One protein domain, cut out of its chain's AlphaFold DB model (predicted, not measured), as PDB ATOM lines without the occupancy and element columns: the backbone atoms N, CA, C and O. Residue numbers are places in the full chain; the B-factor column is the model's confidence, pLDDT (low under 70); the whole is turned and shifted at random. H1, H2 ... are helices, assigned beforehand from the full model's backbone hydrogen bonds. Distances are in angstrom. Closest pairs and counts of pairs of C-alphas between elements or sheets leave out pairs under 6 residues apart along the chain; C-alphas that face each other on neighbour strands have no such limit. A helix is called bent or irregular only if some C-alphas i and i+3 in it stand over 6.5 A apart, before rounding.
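AT A GLANCE: This is residues 266 to 315 and 349 to 410 of the 696 residues of an uncharacterized protein of Schistosoma margrebowiei (UniProt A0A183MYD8). Two helical hairpins, H1 with H2 and H4 with H5, pack side by side as a four-helix bundle, H1 beside H4 and H2 beside H5. Short H3 lies across the end of the bundle away from the hairpins' tight links. The bundle is up and down, each helix running against the one before it in the chain. The printed part has 112 residues with five named helices, H1 to H5 in chain order, and no named strand; the class is all helix. It is compact and rounded, with a radius of gyration of the C-alphas of 13.3 A and spans of 37 by 33 by 23 A.

IN THESE COORDINATES: H1, residues 269 to 280, begins at C-alpha 269 (113.312, 76.423, 90.730) and is 16.6 A long. H2, residues 286 to 302, measures 24.2 A. H3 is residues 355 to 361, 9.9 A. H4, residues 372 to 384, measures 18.2 A. H5, residues 389 to 404, measures 23.5 A and ends at C-alpha 404 (95.392, 78.711, 94.770); it is irregular, with C-alphas 390 and 393 7.4 A apart.

HOW THE PARTS SIT: H1 and H2 touch at a shallow tilt of 21 degrees, opposite ways; their closest C-alphas, Val 277 and Cys 288, are 5.8 A apart. H4 and H5 touch at 31 degrees, shallow, closest at Leu 381 and Arg 395, C-alphas 5.4 A apart. H1 touches residues 373 to 377 of H4 alone, at a steep tilt of 40 degrees. H1 and H5 are apart. Every O i to N i+4 pair is within hydrogen-bond range in H1, H2, H3 and H4; in H5, 10 of 12 are.

THE WHOLE: Residues 316 to 348 are not printed, and C-alphas 315 and 349 are 22.0 A apart across the cut. Confidence is under 70 at residues 304 to 315, 349 to 350, 365 to 371 and 407 to 410.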
ATOM      1  N   GLY A 266     116.700  81.733  83.430       77.06
ATOM      2  CA  GLY A 266     115.703  82.787  83.662       77.06
ATOM      3  C   GLY A 266     114.364  82.298  84.232       77.06
ATOM      4  O   GLY A 266     113.476  83.116  84.456       77.06
ATOM      5  N   GLN A 267     114.222  80.998  84.499       83.88
ATOM      6  CA  GLN A 267     113.080  80.402  85.192       83.88
ATOM      7  C   GLN A 267     113.448  80.058  86.641       83.88
ATOM      8  O   GLN A 267     114.606  79.774  86.958       83.88
ATOM      9  N   HIS A 268     112.460  80.113  87.533       90.25
ATOM     10  CA  HIS A 268     112.629  79.776  88.949       90.25
ATOM     11  C   HIS A 268     112.598  78.258  89.180       90.25
ATOM     12  O   HIS A 268     111.997  77.515  88.404       90.25
ATOM     13  N   LEU A 269     113.221  77.810  90.272       90.94
ATOM     14  CA  LEU A 269     113.312  76.423  90.730       90.94
ATOM     15  C   LEU A 269     112.000  75.640  90.582       90.94
ATOM     16  O   LEU A 269     112.016  74.540  90.033       90.94
ATOM     17  N   PHE A 270     110.870  76.182  91.053       91.00
ATOM     18  CA  PHE A 270     109.593  75.461  90.998       91.00
ATOM     19  C   PHE A 270     109.064  75.327  89.565       91.00
ATOM     20  O   PHE A 270     108.568  74.260  89.204       91.00
ATOM     21  N   ALA A 271     109.218  76.356  88.727       89.50
ATOM     22  CA  ALA A 271     108.865  76.284  87.308       89.50
ATOM     23  C   ALA A 271     109.722  75.237  86.569       89.50
ATOM     24  O   ALA A 271     109.173  74.381  85.871       89.50
ATOM     25  N   ASN A 272     111.042  75.239  86.798       90.38
ATOM     26  CA  ASN A 272     111.971  74.242  86.254       90.38
ATOM     27  C   ASN A 272     111.610  72.820  86.706       90.38
ATOM     28  O   ASN A 272     111.615  71.892  85.898       90.38
ATOM     29  N   LEU A 273     111.275  72.639  87.986       90.75
ATOM     30  CA  LEU A 273     110.935  71.337  88.557       90.75
ATOM     31  C   LEU A 273     109.615  70.791  87.997       90.75
ATOM     32  O   LEU A 273     109.559  69.626  87.613       90.75
ATOM     33  N   VAL A 274     108.573  71.625  87.892       91.12
ATOM     34  CA  VAL A 274     107.288  71.236  87.282       91.12
ATOM     35  C   VAL A 274     107.459  70.914  85.797       91.12
ATOM     36  O   VAL A 274     106.935  69.899  85.344       91.12
ATOM     37  N   GLN A 275     108.219  71.721  85.048       90.44
ATOM     38  CA  GLN A 275     108.513  71.446  83.638       90.44
ATOM     39  C   GLN A 275     109.264  70.119  83.472       90.44
ATOM     40  O   GLN A 275     108.847  69.274  82.687       90.44
ATOM     41  N   ARG A 276     110.314  69.885  84.268       90.06
ATOM     42  CA  ARG A 276     111.102  68.649  84.209       90.06
ATOM     43  C   ARG A 276     110.281  67.414  84.596       90.06
ATOM     44  O   ARG A 276     110.451  66.370  83.979       90.06
ATOM     45  N   VAL A 277     109.370  67.530  85.569       91.19
ATOM     46  CA  VAL A 277     108.391  66.472  85.884       91.19
ATOM     47  C   VAL A 277     107.461  66.222  84.699       91.19
ATOM     48  O   VAL A 277     107.254  65.064  84.360       91.19
ATOM     49  N   ASN A 278     106.931  67.269  84.060       90.56
ATOM     50  CA  ASN A 278     106.048  67.164  82.894       90.56
ATOM     51  C   ASN A 278     106.734  66.448  81.713       90.56
ATOM     52  O   ASN A 278     106.143  65.553  81.113       90.56
ATOM     53  N   ASP A 279     108.003  66.768  81.439       89.19
ATOM     54  CA  ASP A 279     108.787  66.167  80.348       89.19
ATOM     55  C   ASP A 279     109.115  64.675  80.558       89.19
ATOM     56  O   ASP A 279     109.349  63.955  79.586       89.19
ATOM     57  N   SER A 280     109.134  64.191  81.807       87.31
ATOM     58  CA  SER A 280     109.441  62.790  82.143       87.31
ATOM     59  C   SER A 280     108.284  62.020  82.793       87.31
ATOM     60  O   SER A 280     108.501  60.911  83.293       87.31
ATOM     61  N   PHE A 281     107.074  62.587  82.830       87.56
ATOM     62  CA  PHE A 281     105.956  62.001  83.565       87.56
ATOM     63  C   PHE A 281     105.483  60.685  82.934       87.56
ATOM     64  O   PHE A 281     105.230  60.594  81.734       87.56
ATOM     65  N   SER A 282     105.308  59.663  83.769       83.94
ATOM     66  CA  SER A 282     104.682  58.393  83.400       83.94
ATOM     67  C   SER A 282     104.021  57.776  84.631       83.94
ATOM     68  O   SER A 282     104.544  57.898  85.741       83.94
ATOM     69  N   ALA A 283     102.902  57.074  84.436       78.12
ATOM     70  CA  ALA A 283     102.246  56.309  85.497       78.12
ATOM     71  C   ALA A 283     103.170  55.220  86.082       78.12
ATOM     72  O   ALA A 283     103.147  54.973  87.285       78.12
ATOM     73  N   ASP A 284     104.062  54.654  85.259       81.50
ATOM     74  CA  ASP A 284     105.050  53.647  85.672       81.50
ATOM     75  C   ASP A 284     106.301  54.242  86.358       81.50
ATOM     76  O   ASP A 284     107.185  53.494  86.776       81.50
ATOM     77  N   ASN A 285     106.422  55.576  86.453       84.50
ATOM     78  CA  ASN A 285     107.591  56.257  87.020       84.50
ATOM     79  C   ASN A 285     107.286  56.815  88.430       84.50
ATOM     80  O   ASN A 285     106.786  57.943  88.550       84.50
ATOM     81  N   PRO A 286     107.596  56.067  89.511       87.25
ATOM     82  CA  PRO A 286     107.321  56.508  90.876       87.25
ATOM     83  C   PRO A 286     108.177  57.711  91.293       87.25
ATOM     84  O   PRO A 286     107.739  58.498  92.127       87.25
ATOM     85  N   ASP A 287     109.360  57.906  90.705       88.81
ATOM     86  CA  ASP A 287     110.264  59.005  91.062       88.81
ATOM     87  C   ASP A 287     109.718  60.362  90.601       88.81
ATOM     88  O   ASP A 287     109.828  61.356  91.320       88.81
ATOM     89  N   CYS A 288     109.038  60.409  89.449       89.62
ATOM     90  CA  CYS A 288     108.325  61.609  88.996       89.62
ATOM     91  C   CYS A 288     107.136  61.945  89.906       89.62
ATOM     92  O   CYS A 288     106.933  63.108  90.254       89.62
ATOM     93  N   GLN A 289     106.383  60.930  90.341       90.50
ATOM     94  CA  GLN A 289     105.265  61.095  91.276       90.50
ATOM     95  C   GLN A 289     105.751  61.567  92.654       90.50
ATOM     96  O   GLN A 289     105.195  62.510  93.221       90.50
ATOM     97  N   ALA A 290     106.827  60.971  93.171       90.94
ATOM     98  CA  ALA A 290     107.463  61.369  94.424       90.94
ATOM     99  C   ALA A 290     108.050  62.788  94.344       90.94
ATOM    100  O   ALA A 290     107.890  63.569  95.279       90.94
ATOM    101  N   THR A 291     108.659  63.157  93.211       92.12
ATOM    102  CA  THR A 291     109.186  64.511  92.968       92.12
ATOM    103  C   THR A 291     108.063  65.543  92.930       92.12
ATOM    104  O   THR A 291     108.164  66.580  93.586       92.12
ATOM    105  N   LEU A 292     106.962  65.258  92.224       92.19
ATOM    106  CA  LEU A 292     105.790  66.135  92.198       92.19
ATOM    107  C   LEU A 292     105.157  66.274  93.587       92.19
ATOM    108  O   LEU A 292     104.831  67.380  94.008       92.19
ATOM    109  N   THR A 293     105.053  65.167  94.326       91.25
ATOM    110  CA  THR A 293     104.575  65.165  95.715       91.25
ATOM    111  C   THR A 293     105.465  66.034  96.600       91.25
ATOM    112  O   THR A 293     104.952  66.886  97.315       91.25
ATOM    113  N   GLY A 294     106.790  65.874  96.529       89.44
ATOM    114  CA  GLY A 294     107.750  66.692  97.273       89.44
ATOM    115  C   GLY A 294     107.669  68.177  96.906       89.44
ATOM    116  O   GLY A 294     107.691  69.027  97.790       89.44
ATOM    117  N   CYS A 295     107.495  68.496  95.621       92.12
ATOM    118  CA  CYS A 295     107.288  69.861  95.132       92.12
ATOM    119  C   CYS A 295     106.017  70.487  95.734       92.12
ATOM    120  O   CYS A 295     106.078  71.559  96.336       92.12
ATOM    121  N   LEU A 296     104.882  69.781  95.656       90.38
ATOM    122  CA  LEU A 296     103.611  70.219  96.240       90.38
ATOM    123  C   LEU A 296     103.687  70.335  97.769       90.38
ATOM    124  O   LEU A 296     103.154  71.293  98.322       90.38
ATOM    125  N   ARG A 297     104.391  69.420  98.456       88.31
ATOM    126  CA  ARG A 297     104.643  69.502  99.907       88.31
ATOM    127  C   ARG A 297     105.519  70.690 100.284       88.31
ATOM    128  O   ARG A 297     105.235  71.318 101.296       88.31
ATOM    129  N   LEU A 298     106.546  71.021  99.499       89.62
ATOM    130  CA  LEU A 298     107.391  72.187  99.762       89.62
ATOM    131  C   LEU A 298     106.616  73.492  99.539       89.62
ATOM    132  O   LEU A 298     106.669  74.366 100.396       89.62
ATOM    133  N   ILE A 299     105.824  73.601  98.465       89.06
ATOM    134  CA  ILE A 299     104.925  74.752  98.261       89.06
ATOM    135  C   ILE A 299     103.920  74.845  99.418       89.06
ATOM    136  O   ILE A 299     103.755  75.915  99.997       89.06
ATOM    137  N   GLN A 300     103.304  73.728  99.814       86.69
ATOM    138  CA  GLN A 300     102.386  73.683 100.955       86.69
ATOM    139  C   GLN A 300     103.073  74.064 102.278       86.69
ATOM    140  O   GLN A 300     102.452  74.735 103.088       86.69
ATOM    141  N   SER A 301     104.345  73.704 102.485       85.00
ATOM    142  CA  SER A 301     105.124  74.081 103.675       85.00
ATOM    143  C   SER A 301     105.675  75.512 103.638       85.00
ATOM    144  O   SER A 301     106.197  75.984 104.645       85.00
ATOM    145  N   LEU A 302     105.565  76.223 102.514       84.06
ATOM    146  CA  LEU A 302     105.791  77.670 102.468       84.06
ATOM    147  C   LEU A 302     104.493  78.457 102.743       84.06
ATOM    148  O   LEU A 302     104.542  79.652 103.036       84.06
ATOM    149  N   LEU A 303     103.342  77.784 102.676       77.94
ATOM    150  CA  LEU A 303     101.998  78.309 102.916       77.94
ATOM    151  C   LEU A 303     101.499  77.926 104.317       77.94
ATOM    152  O   LEU A 303     102.027  77.017 104.949       77.94
ATOM    153  N   THR A 304     100.512  78.654 104.835       69.62
ATOM    154  CA  THR A 304     100.067  78.565 106.237       69.62
ATOM    155  C   THR A 304      99.604  77.161 106.648       69.62
ATOM    156  O   THR A 304      98.897  76.482 105.903       69.62
ATOM    157  N   ASP A 305      99.945  76.744 107.870       53.84
ATOM    158  CA  ASP A 305      99.624  75.408 108.375       53.84
ATOM    159  C   ASP A 305      98.106  75.109 108.367       53.84
ATOM    160  O   ASP A 305      97.272  75.889 108.838       53.84
ATOM    161  N   HIS A 306      97.771  73.930 107.834       45.03
ATOM    162  CA  HIS A 306      96.511  73.171 107.951       45.03
ATOM    163  C   HIS A 306      95.166  73.830 107.571       45.03
ATOM    164  O   HIS A 306      94.159  73.125 107.521       45.03
ATOM    165  N   SER A 307      95.117  75.128 107.275       44.59
ATOM    166  CA  SER A 307      93.876  75.878 106.995       44.59
ATOM    167  C   SER A 307      93.680  76.251 105.521       44.59
ATOM    168  O   SER A 307      92.572  76.599 105.111       44.59
ATOM    169  N   THR A 308      94.730  76.145 104.706       53.72
ATOM    170  CA  THR A 308      94.698  76.399 103.260       53.72
ATOM    171  C   THR A 308      94.439  75.107 102.479       53.72
ATOM    172  O   THR A 308      94.710  74.015 102.981       53.72
ATOM    173  N   LEU A 309      93.943  75.219 101.237       58.31
ATOM    174  CA  LEU A 309      93.649  74.077 100.354       58.31
ATOM    175  C   LEU A 309      94.811  73.059 100.342       58.31
ATOM    176  O   LEU A 309      95.910  73.418  99.913       58.31
ATOM    177  N   PRO A 310      94.613  71.807 100.802       68.81
ATOM    178  CA  PRO A 310      95.708  70.851 100.927       68.81
ATOM    179  C   PRO A 310      96.230  70.465  99.541       68.81
ATOM    180  O   PRO A 310      95.540  69.810  98.761       68.81
ATOM    181  N   LEU A 311      97.460  70.878  99.229       66.38
ATOM    182  CA  LEU A 311      98.116  70.566  97.953       66.38
ATOM    183  C   LEU A 311      98.588  69.111  97.882       66.38
ATOM    184  O   LEU A 311      98.905  68.625  96.801       66.38
ATOM    185  N   THR A 312      98.620  68.401  99.011       57.88
ATOM    186  CA  THR A 312      98.880  66.963  99.050       57.88
ATOM    187  C   THR A 312      97.869  66.218  99.912       57.88
ATOM    188  O   THR A 312      97.620  66.564 101.065       57.88
ATOM    189  N   PHE A 313      97.313  65.150  99.338       54.38
ATOM    190  CA  PHE A 313      96.424  64.197 100.006       54.38
ATOM    191  C   PHE A 313      97.151  62.879 100.274       54.38
ATOM    192  O   PHE A 313      96.647  61.798  99.975       54.38
ATOM    193  N   MET A 314      98.361  62.953 100.832       39.75
ATOM    194  CA  MET A 314      98.945  61.751 101.409       39.75
ATOM    195  C   MET A 314      98.165  61.406 102.674       39.75
ATOM    196  O   MET A 314      98.184  62.154 103.653       39.75
ATOM    197  N   SER A 315      97.505  60.246 102.660       33.00
ATOM    198  CA  SER A 315      97.102  59.552 103.881       33.00
ATOM    199  C   SER A 315      98.249  59.576 104.891       33.00
ATOM    200  O   SER A 315      99.409  59.498 104.493       33.00
ATOM    201  N   ARG A 349     104.331  77.301 113.077       68.75
ATOM    202  CA  ARG A 349     105.016  78.305 112.255       68.75
ATOM    203  C   ARG A 349     104.075  79.472 111.964       68.75
ATOM    204  O   ARG A 349     102.941  79.266 111.530       68.75
ATOM    205  N   GLN A 350     104.541  80.702 112.165       66.69
ATOM    206  CA  GLN A 350     103.723  81.896 111.927       66.69
ATOM    207  C   GLN A 350     103.969  82.483 110.530       66.69
ATOM    208  O   GLN A 350     103.040  82.965 109.871       66.69
ATOM    209  N   LEU A 351     105.210  82.408 110.044       76.69
ATOM    210  CA  LEU A 351     105.614  82.961 108.756       76.69
ATOM    211  C   LEU A 351     105.153  82.087 107.576       76.69
ATOM    212  O   LEU A 351     105.166  80.853 107.619       76.69
ATOM    213  N   HIS A 352     104.732  82.748 106.500       80.25
ATOM    214  CA  HIS A 352     104.282  82.122 105.255       80.25
ATOM    215  C   HIS A 352     104.391  83.109 104.084       80.25
ATOM    216  O   HIS A 352     104.413  84.325 104.283       80.25
ATOM    217  N   ILE A 353     104.473  82.592 102.855       83.06
ATOM    218  CA  ILE A 353     104.460  83.406 101.628       83.06
ATOM    219  C   ILE A 353     103.025  83.692 101.157       83.06
ATOM    220  O   ILE A 353     102.097  82.959 101.498       83.06
ATOM    221  N   SER A 354     102.831  84.744 100.353       81.81
ATOM    222  CA  SER A 354     101.534  85.028  99.726       81.81
ATOM    223  C   SER A 354     101.216  84.099  98.550       81.81
ATOM    224  O   SER A 354     102.112  83.550  97.903       81.81
ATOM    225  N   GLY A 355      99.926  84.010  98.202       79.12
ATOM    226  CA  GLY A 355      99.474  83.388  96.948       79.12
ATOM    227  C   GLY A 355     100.079  84.064  95.708       79.12
ATOM    228  O   GLY A 355     100.489  83.388  94.763       79.12
ATOM    229  N   GLU A 356     100.243  85.389  95.749       80.06
ATOM    230  CA  GLU A 356     100.979  86.162  94.744       80.06
ATOM    231  C   GLU A 356     102.434  85.697  94.599       80.06
ATOM    232  O   GLU A 356     102.868  85.411  93.482       80.06
ATOM    233  N   ARG A 357     103.164  85.506  95.707       84.38
ATOM    234  CA  ARG A 357     104.545  85.012  95.649       84.38
ATOM    235  C   ARG A 357     104.614  83.596  95.069       84.38
ATOM    236  O   ARG A 357     105.506  83.321  94.274       84.38
ATOM    237  N   VAL A 358     103.657  82.716  95.377       85.56
ATOM    238  CA  VAL A 358     103.569  81.383  94.741       85.56
ATOM    239  C   VAL A 358     103.372  81.486  93.224       85.56
ATOM    240  O   VAL A 358     103.999  80.725  92.485       85.56
ATOM    241  N   ARG A 359     102.567  82.444  92.736       86.25
ATOM    242  CA  ARG A 359     102.425  82.695  91.290       86.25
ATOM    243  C   ARG A 359     103.755  83.105  90.655       86.25
ATOM    244  O   ARG A 359     104.119  82.538  89.629       86.25
ATOM    245  N   GLU A 360     104.500  84.023  91.271       86.12
ATOM    246  CA  GLU A 360     105.823  84.442  90.780       86.12
ATOM    247  C   GLU A 360     106.825  83.277  90.732       86.12
ATOM    248  O   GLU A 360     107.475  83.060  89.708       86.12
ATOM    249  N   LEU A 361     106.909  82.489  91.810       86.94
ATOM    250  CA  LEU A 361     107.812  81.336  91.938       86.94
ATOM    251  C   LEU A 361     107.515  80.219  90.914       86.94
ATOM    252  O   LEU A 361     108.411  79.479  90.518       86.94
ATOM    253  N   LEU A 362     106.268  80.100  90.449       86.50
ATOM    254  CA  LEU A 362     105.861  79.158  89.397       86.50
ATOM    255  C   LEU A 362     105.851  79.769  87.984       86.50
ATOM    256  O   LEU A 362     105.497  79.077  87.029       86.50
ATOM    257  N   GLY A 363     106.213  81.047  87.827       82.12
ATOM    258  CA  GLY A 363     106.124  81.754  86.546       82.12
ATOM    259  C   GLY A 363     104.689  81.859  86.011       82.12
ATOM    260  O   GLY A 363     104.470  81.820  84.805       82.12
ATOM    261  N   TRP A 364     103.689  81.934  86.891       82.56
ATOM    262  CA  TRP A 364     102.273  81.930  86.529       82.56
ATOM    263  C   TRP A 364     101.741  83.347  86.282       82.56
ATOM    264  O   TRP A 364     101.551  84.121  87.218       82.56
ATOM    265  N   SER A 365     101.421  83.677  85.026       68.50
ATOM    266  CA  SER A 365     100.914  85.008  84.636       68.50
ATOM    267  C   SER A 365      99.396  85.079  84.420       68.50
ATOM    268  O   SER A 365      98.876  86.108  83.983       68.50
ATOM    269  N   GLY A 366      98.667  83.973  84.610       61.00
ATOM    270  CA  GLY A 366      97.238  83.843  84.280       61.00
ATOM    271  C   GLY A 366      96.915  83.823  82.773       61.00
ATOM    272  O   GLY A 366      95.987  83.118  82.361       61.00
ATOM    273  N   SER A 367      97.705  84.517  81.943       54.34
ATOM    274  CA  SER A 367      97.542  84.656  80.491       54.34
ATOM    275  C   SER A 367      98.878  84.550  79.733       54.34
ATOM    276  O   SER A 367      99.834  85.265  80.036       54.34
ATOM    277  N   GLY A 368      98.935  83.666  78.728       61.97
ATOM    278  CA  GLY A 368     100.128  83.374  77.918       61.97
ATOM    279  C   GLY A 368     100.722  81.981  78.180       61.97
ATOM    280  O   GLY A 368     100.115  81.167  78.870       61.97
ATOM    281  N   ASP A 369     101.914  81.719  77.632       58.44
ATOM    282  CA  ASP A 369     102.661  80.463  77.849       58.44
ATOM    283  C   ASP A 369     103.252  80.349  79.273       58.44
ATOM    284  O   ASP A 369     103.623  79.266  79.724       58.44
ATOM    285  N   GLN A 370     103.324  81.462  80.007       58.69
ATOM    286  CA  GLN A 370     103.844  81.532  81.375       58.69
ATOM    287  C   GLN A 370     102.818  80.937  82.364       58.69
ATOM    288  O   GLN A 370     101.755  81.506  82.623       58.69
ATOM    289  N   GLY A 371     103.119  79.738  82.870       66.94
ATOM    290  CA  GLY A 371     102.202  78.886  83.640       66.94
ATOM    291  C   GLY A 371     101.664  77.672  82.870       66.94
ATOM    292  O   GLY A 371     100.973  76.836  83.456       66.94
ATOM    293  N   LYS A 372     102.017  77.519  81.585       78.94
ATOM    294  CA  LYS A 372     101.705  76.327  80.780       78.94
ATOM    295  C   LYS A 372     102.138  74.996  81.430       78.94
ATOM    296  O   LYS A 372     101.292  74.107  81.462       78.94
ATOM    297  N   PRO A 373     103.340  74.840  82.029       84.44
ATOM    298  CA  PRO A 373     103.782  73.544  82.565       84.44
ATOM    299  C   PRO A 373     102.856  72.991  83.660       84.44
ATOM    300  O   PRO A 373     102.575  71.798  83.701       84.44
ATOM    301  N   VAL A 374     102.313  73.872  84.509       87.88
ATOM    302  CA  VAL A 374     101.354  73.513  85.570       87.88
ATOM    303  C   VAL A 374     100.012  73.059  84.974       87.88
ATOM    304  O   VAL A 374      99.399  72.124  85.486       87.88
ATOM    305  N   ARG A 375      99.554  73.698  83.885       88.00
ATOM    306  CA  ARG A 375      98.301  73.336  83.192       88.00
ATOM    307  C   ARG A 375      98.437  72.030  82.418       88.00
ATOM    308  O   ARG A 375      97.548  71.191  82.517       88.00
ATOM    309  N   ASP A 376      99.538  71.865  81.691       88.88
ATOM    310  CA  ASP A 376      99.839  70.666  80.909       88.88
ATOM    311  C   ASP A 376      99.952  69.443  81.833       88.88
ATOM    312  O   ASP A 376      99.289  68.436  81.592       88.88
ATOM    313  N   LEU A 377     100.676  69.564  82.954       90.00
ATOM    314  CA  LEU A 377     100.810  68.489  83.942       90.00
ATOM    315  C   LEU A 377      99.481  68.157  84.644       90.00
ATOM    316  O   LEU A 377      99.182  66.984  84.866       90.00
ATOM    317  N   HIS A 378      98.645  69.157  84.958       91.00
ATOM    318  CA  HIS A 378      97.292  68.899  85.461       91.00
ATOM    319  C   HIS A 378      96.430  68.179  84.416       91.00
ATOM    320  O   HIS A 378      95.741  67.225  84.755       91.00
ATOM    321  N   ALA A 379      96.456  68.603  83.148       90.94
ATOM    322  CA  ALA A 379      95.702  67.947  82.078       90.94
ATOM    323  C   ALA A 379      96.184  66.506  81.827       90.94
ATOM    324  O   ALA A 379      95.369  65.623  81.569       90.94
ATOM    325  N   LEU A 380      97.488  66.251  81.957       90.38
ATOM    326  CA  LEU A 380      98.070  64.914  81.886       90.38
ATOM    327  C   LEU A 380      97.585  64.019  83.037       90.38
ATOM    328  O   LEU A 380      97.165  62.891  82.794       90.38
ATOM    329  N   LEU A 381      97.573  64.534  84.271       90.31
ATOM    330  CA  LEU A 381      97.011  63.835  85.432       90.31
ATOM    331  C   LEU A 381      95.500  63.603  85.304       90.31
ATOM    332  O   LEU A 381      95.031  62.533  85.667       90.31
ATOM    333  N   GLU A 382      94.750  64.562  84.760       90.88
ATOM    334  CA  GLU A 382      93.306  64.441  84.519       90.88
ATOM    335  C   GLU A 382      92.991  63.296  83.539       90.88
ATOM    336  O   GLU A 382      92.026  62.569  83.744       90.88
ATOM    337  N   MET A 383      93.824  63.101  82.507       89.19
ATOM    338  CA  MET A 383      93.693  61.978  81.567       89.19
ATOM    339  C   MET A 383      94.134  60.637  82.168       89.19
ATOM    340  O   MET A 383      93.519  59.618  81.879       89.19
ATOM    341  N   LEU A 384      95.211  60.617  82.962       86.69
ATOM    342  CA  LEU A 384      95.795  59.371  83.475       86.69
ATOM    343  C   LEU A 384      95.114  58.850  84.747       86.69
ATOM    344  O   LEU A 384      95.078  57.641  84.948       86.69
ATOM    345  N   ALA A 385      94.570  59.718  85.605       85.38
ATOM    346  CA  ALA A 385      93.956  59.311  86.875       85.38
ATOM    347  C   ALA A 385      92.627  58.550  86.706       85.38
ATOM    348  O   ALA A 385      92.239  57.795  87.596       85.38
ATOM    349  N   ASP A 386      91.949  58.724  85.567       83.38
ATOM    350  CA  ASP A 386      90.735  57.972  85.227       83.38
ATOM    351  C   ASP A 386      91.041  56.482  84.934       83.38
ATOM    352  O   ASP A 386      90.214  55.620  85.240       83.38
ATOM    353  N   ASP A 387      92.235  56.172  84.405       85.38
ATOM    354  CA  ASP A 387      92.734  54.801  84.193       85.38
ATOM    355  C   ASP A 387      93.524  54.270  85.412       85.38
ATOM    356  O   ASP A 387      93.393  53.102  85.784       85.38
ATOM    357  N   GLU A 388      94.319  55.130  86.060       86.88
ATOM    358  CA  GLU A 388      95.168  54.818  87.216       86.88
ATOM    359  C   GLU A 388      94.715  55.585  88.476       86.88
ATOM    360  O   GLU A 388      95.237  56.665  88.780       86.88
ATOM    361  N   PRO A 389      93.794  55.024  89.293       82.94
ATOM    362  CA  PRO A 389      93.256  55.699  90.482       82.94
ATOM    363  C   PRO A 389      94.310  55.919  91.578       82.94
ATOM    364  O   PRO A 389      94.070  56.635  92.550       82.94
ATOM    365  N   SER A 390      95.492  55.314  91.424       84.25
ATOM    366  CA  SER A 390      96.678  55.597  92.225       84.25
ATOM    367  C   SER A 390      97.120  57.064  92.117       84.25
ATOM    368  O   SER A 390      97.664  57.583  93.085       84.25
ATOM    369  N   LEU A 391      96.834  57.762  91.009       86.88
ATOM    370  CA  LEU A 391      97.250  59.148  90.748       86.88
ATOM    371  C   LEU A 391      96.278  60.222  91.272       86.88
ATOM    372  O   LEU A 391      96.599  61.412  91.233       86.88
ATOM    373  N   GLU A 392      95.108  59.842  91.795       86.62
ATOM    374  CA  GLU A 392      94.042  60.787  92.176       86.62
ATOM    375  C   GLU A 392      94.487  61.795  93.262       86.62
ATOM    376  O   GLU A 392      94.060  62.951  93.261       86.62
ATOM    377  N   TYR A 393      95.423  61.415  94.145       87.31
ATOM    378  CA  TYR A 393      95.990  62.337  95.142       87.31
ATOM    379  C   TYR A 393      96.842  63.455  94.509       87.31
ATOM    380  O   TYR A 393      96.832  64.580  95.013       87.31
ATOM    381  N   LEU A 394      97.535  63.172  93.395       88.81
ATOM    382  CA  LEU A 394      98.292  64.161  92.617       88.81
ATOM    383  C   LEU A 394      97.362  65.037  91.781       88.81
ATOM    384  O   LEU A 394      97.544  66.253  91.762       88.81
ATOM    385  N   ARG A 395      96.345  64.445  91.138       89.88
ATOM    386  CA  ARG A 395      95.293  65.177  90.411       89.88
ATOM    387  C   ARG A 395      94.627  66.206  91.326       89.88
ATOM    388  O   ARG A 395      94.624  67.397  91.025       89.88
ATOM    389  N   SER A 396      94.148  65.762  92.489       89.00
ATOM    390  CA  SER A 396      93.513  66.623  93.491       89.00
ATOM    391  C   SER A 396      94.476  67.690  94.040       89.00
ATOM    392  O   SER A 396      94.112  68.861  94.151       89.00
ATOM    393  N   GLY A 397      95.739  67.327  94.296       87.31
ATOM    394  CA  GLY A 397      96.782  68.268  94.716       87.31
ATOM    395  C   GLY A 397      97.069  69.373  93.693       87.31
ATOM    396  O   GLY A 397      97.069  70.557  94.030       87.31
ATOM    397  N   MET A 398      97.226  69.006  92.419       89.81
ATOM    398  CA  MET A 398      97.429  69.948  91.311       89.81
ATOM    399  C   MET A 398      96.189  70.807  91.041       89.81
ATOM    400  O   MET A 398      96.318  71.983  90.705       89.81
ATOM    401  N   LYS A 399      94.984  70.264  91.226       88.94
ATOM    402  CA  LYS A 399      93.726  71.017  91.124       88.94
ATOM    403  C   LYS A 399      93.615  72.075  92.224       88.94
ATOM    404  O   LYS A 399      93.228  73.216  91.958       88.94
ATOM    405  N   ASN A 400      94.019  71.732  93.445       87.75
ATOM    406  CA  ASN A 400      94.110  72.676  94.558       87.75
ATOM    407  C   ASN A 400      95.194  73.737  94.317       87.75
ATOM    408  O   ASN A 400      94.953  74.909  94.601       87.75
ATOM    409  N   LEU A 401      96.329  73.373  93.705       87.75
ATOM    410  CA  LEU A 401      97.342  74.340  93.270       87.75
ATOM    411  C   LEU A 401      96.784  75.305  92.211       87.75
ATOM    412  O   LEU A 401      96.943  76.511  92.351       87.75
ATOM    413  N   LEU A 402      96.073  74.818  91.188       87.19
ATOM    414  CA  LEU A 402      95.412  75.683  90.199       87.19
ATOM    415  C   LEU A 402      94.374  76.621  90.831       87.19
ATOM    416  O   LEU A 402      94.226  77.759  90.392       87.19
ATOM    417  N   SER A 403      93.685  76.154  91.874       84.94
ATOM    418  CA  SER A 403      92.707  76.945  92.625       84.94
ATOM    419  C   SER A 403      93.400  78.054  93.429       84.94
ATOM    420  O   SER A 403      92.981  79.206  93.358       84.94
ATOM    421  N   LEU A 404      94.520  77.745  94.088       82.69
ATOM    422  CA  LEU A 404      95.392  78.711  94.770       82.69
ATOM    423  C   LEU A 404      96.025  79.741  93.808       82.69
ATOM    424  O   LEU A 404      96.201  80.904  94.156       82.69
ATOM    425  N   LEU A 405      96.367  79.325  92.586       81.94
ATOM    426  CA  LEU A 405      96.913  80.200  91.539       81.94
ATOM    427  C   LEU A 405      95.844  81.092  90.874       81.94
ATOM    428  O   LEU A 405      96.182  81.988  90.088       81.94
ATOM    429  N   SER A 406      94.560  80.870  91.170       80.31
ATOM    430  CA  SER A 406      93.485  81.796  90.813       80.31
ATOM    431  C   SER A 406      93.485  83.006  91.757       80.31
ATOM    432  O   SER A 406      93.856  82.907  92.923       80.31
ATOM    433  N   HIS A 407      93.044  84.167  91.267       65.75
ATOM    434  CA  HIS A 407      92.997  85.399  92.072       65.75
ATOM    435  C   HIS A 407      91.871  85.380  93.133       65.75
ATOM    436  O   HIS A 407      91.687  86.350  93.861       65.75
ATOM    437  N   GLU A 408      91.093  84.294  93.212       55.81
ATOM    438  CA  GLU A 408      89.988  84.125  94.164       55.81
ATOM    439  C   GLU A 408      90.458  83.562  95.521       55.81
ATOM    440  O   GLU A 408      89.728  83.657  96.506       55.81
ATOM    441  N   TYR A 409      91.684  83.024  95.592       57.72
ATOM    442  CA  TYR A 409      92.261  82.369  96.776       57.72
ATOM    443  C   TYR A 409      93.603  82.985  97.210       57.72
ATOM    444  O   TYR A 409      94.539  82.278  97.585       57.72
ATOM    445  N   ASP A 410      93.707  84.316  97.172       60.47
ATOM    446  CA  ASP A 410      94.922  85.007  97.602       60.47
ATOM    447  C   ASP A 410      95.112  85.001  99.126       60.47
ATOM    448  O   ASP A 410      94.385  85.647  99.882       60.47
TER     449      ASP A 410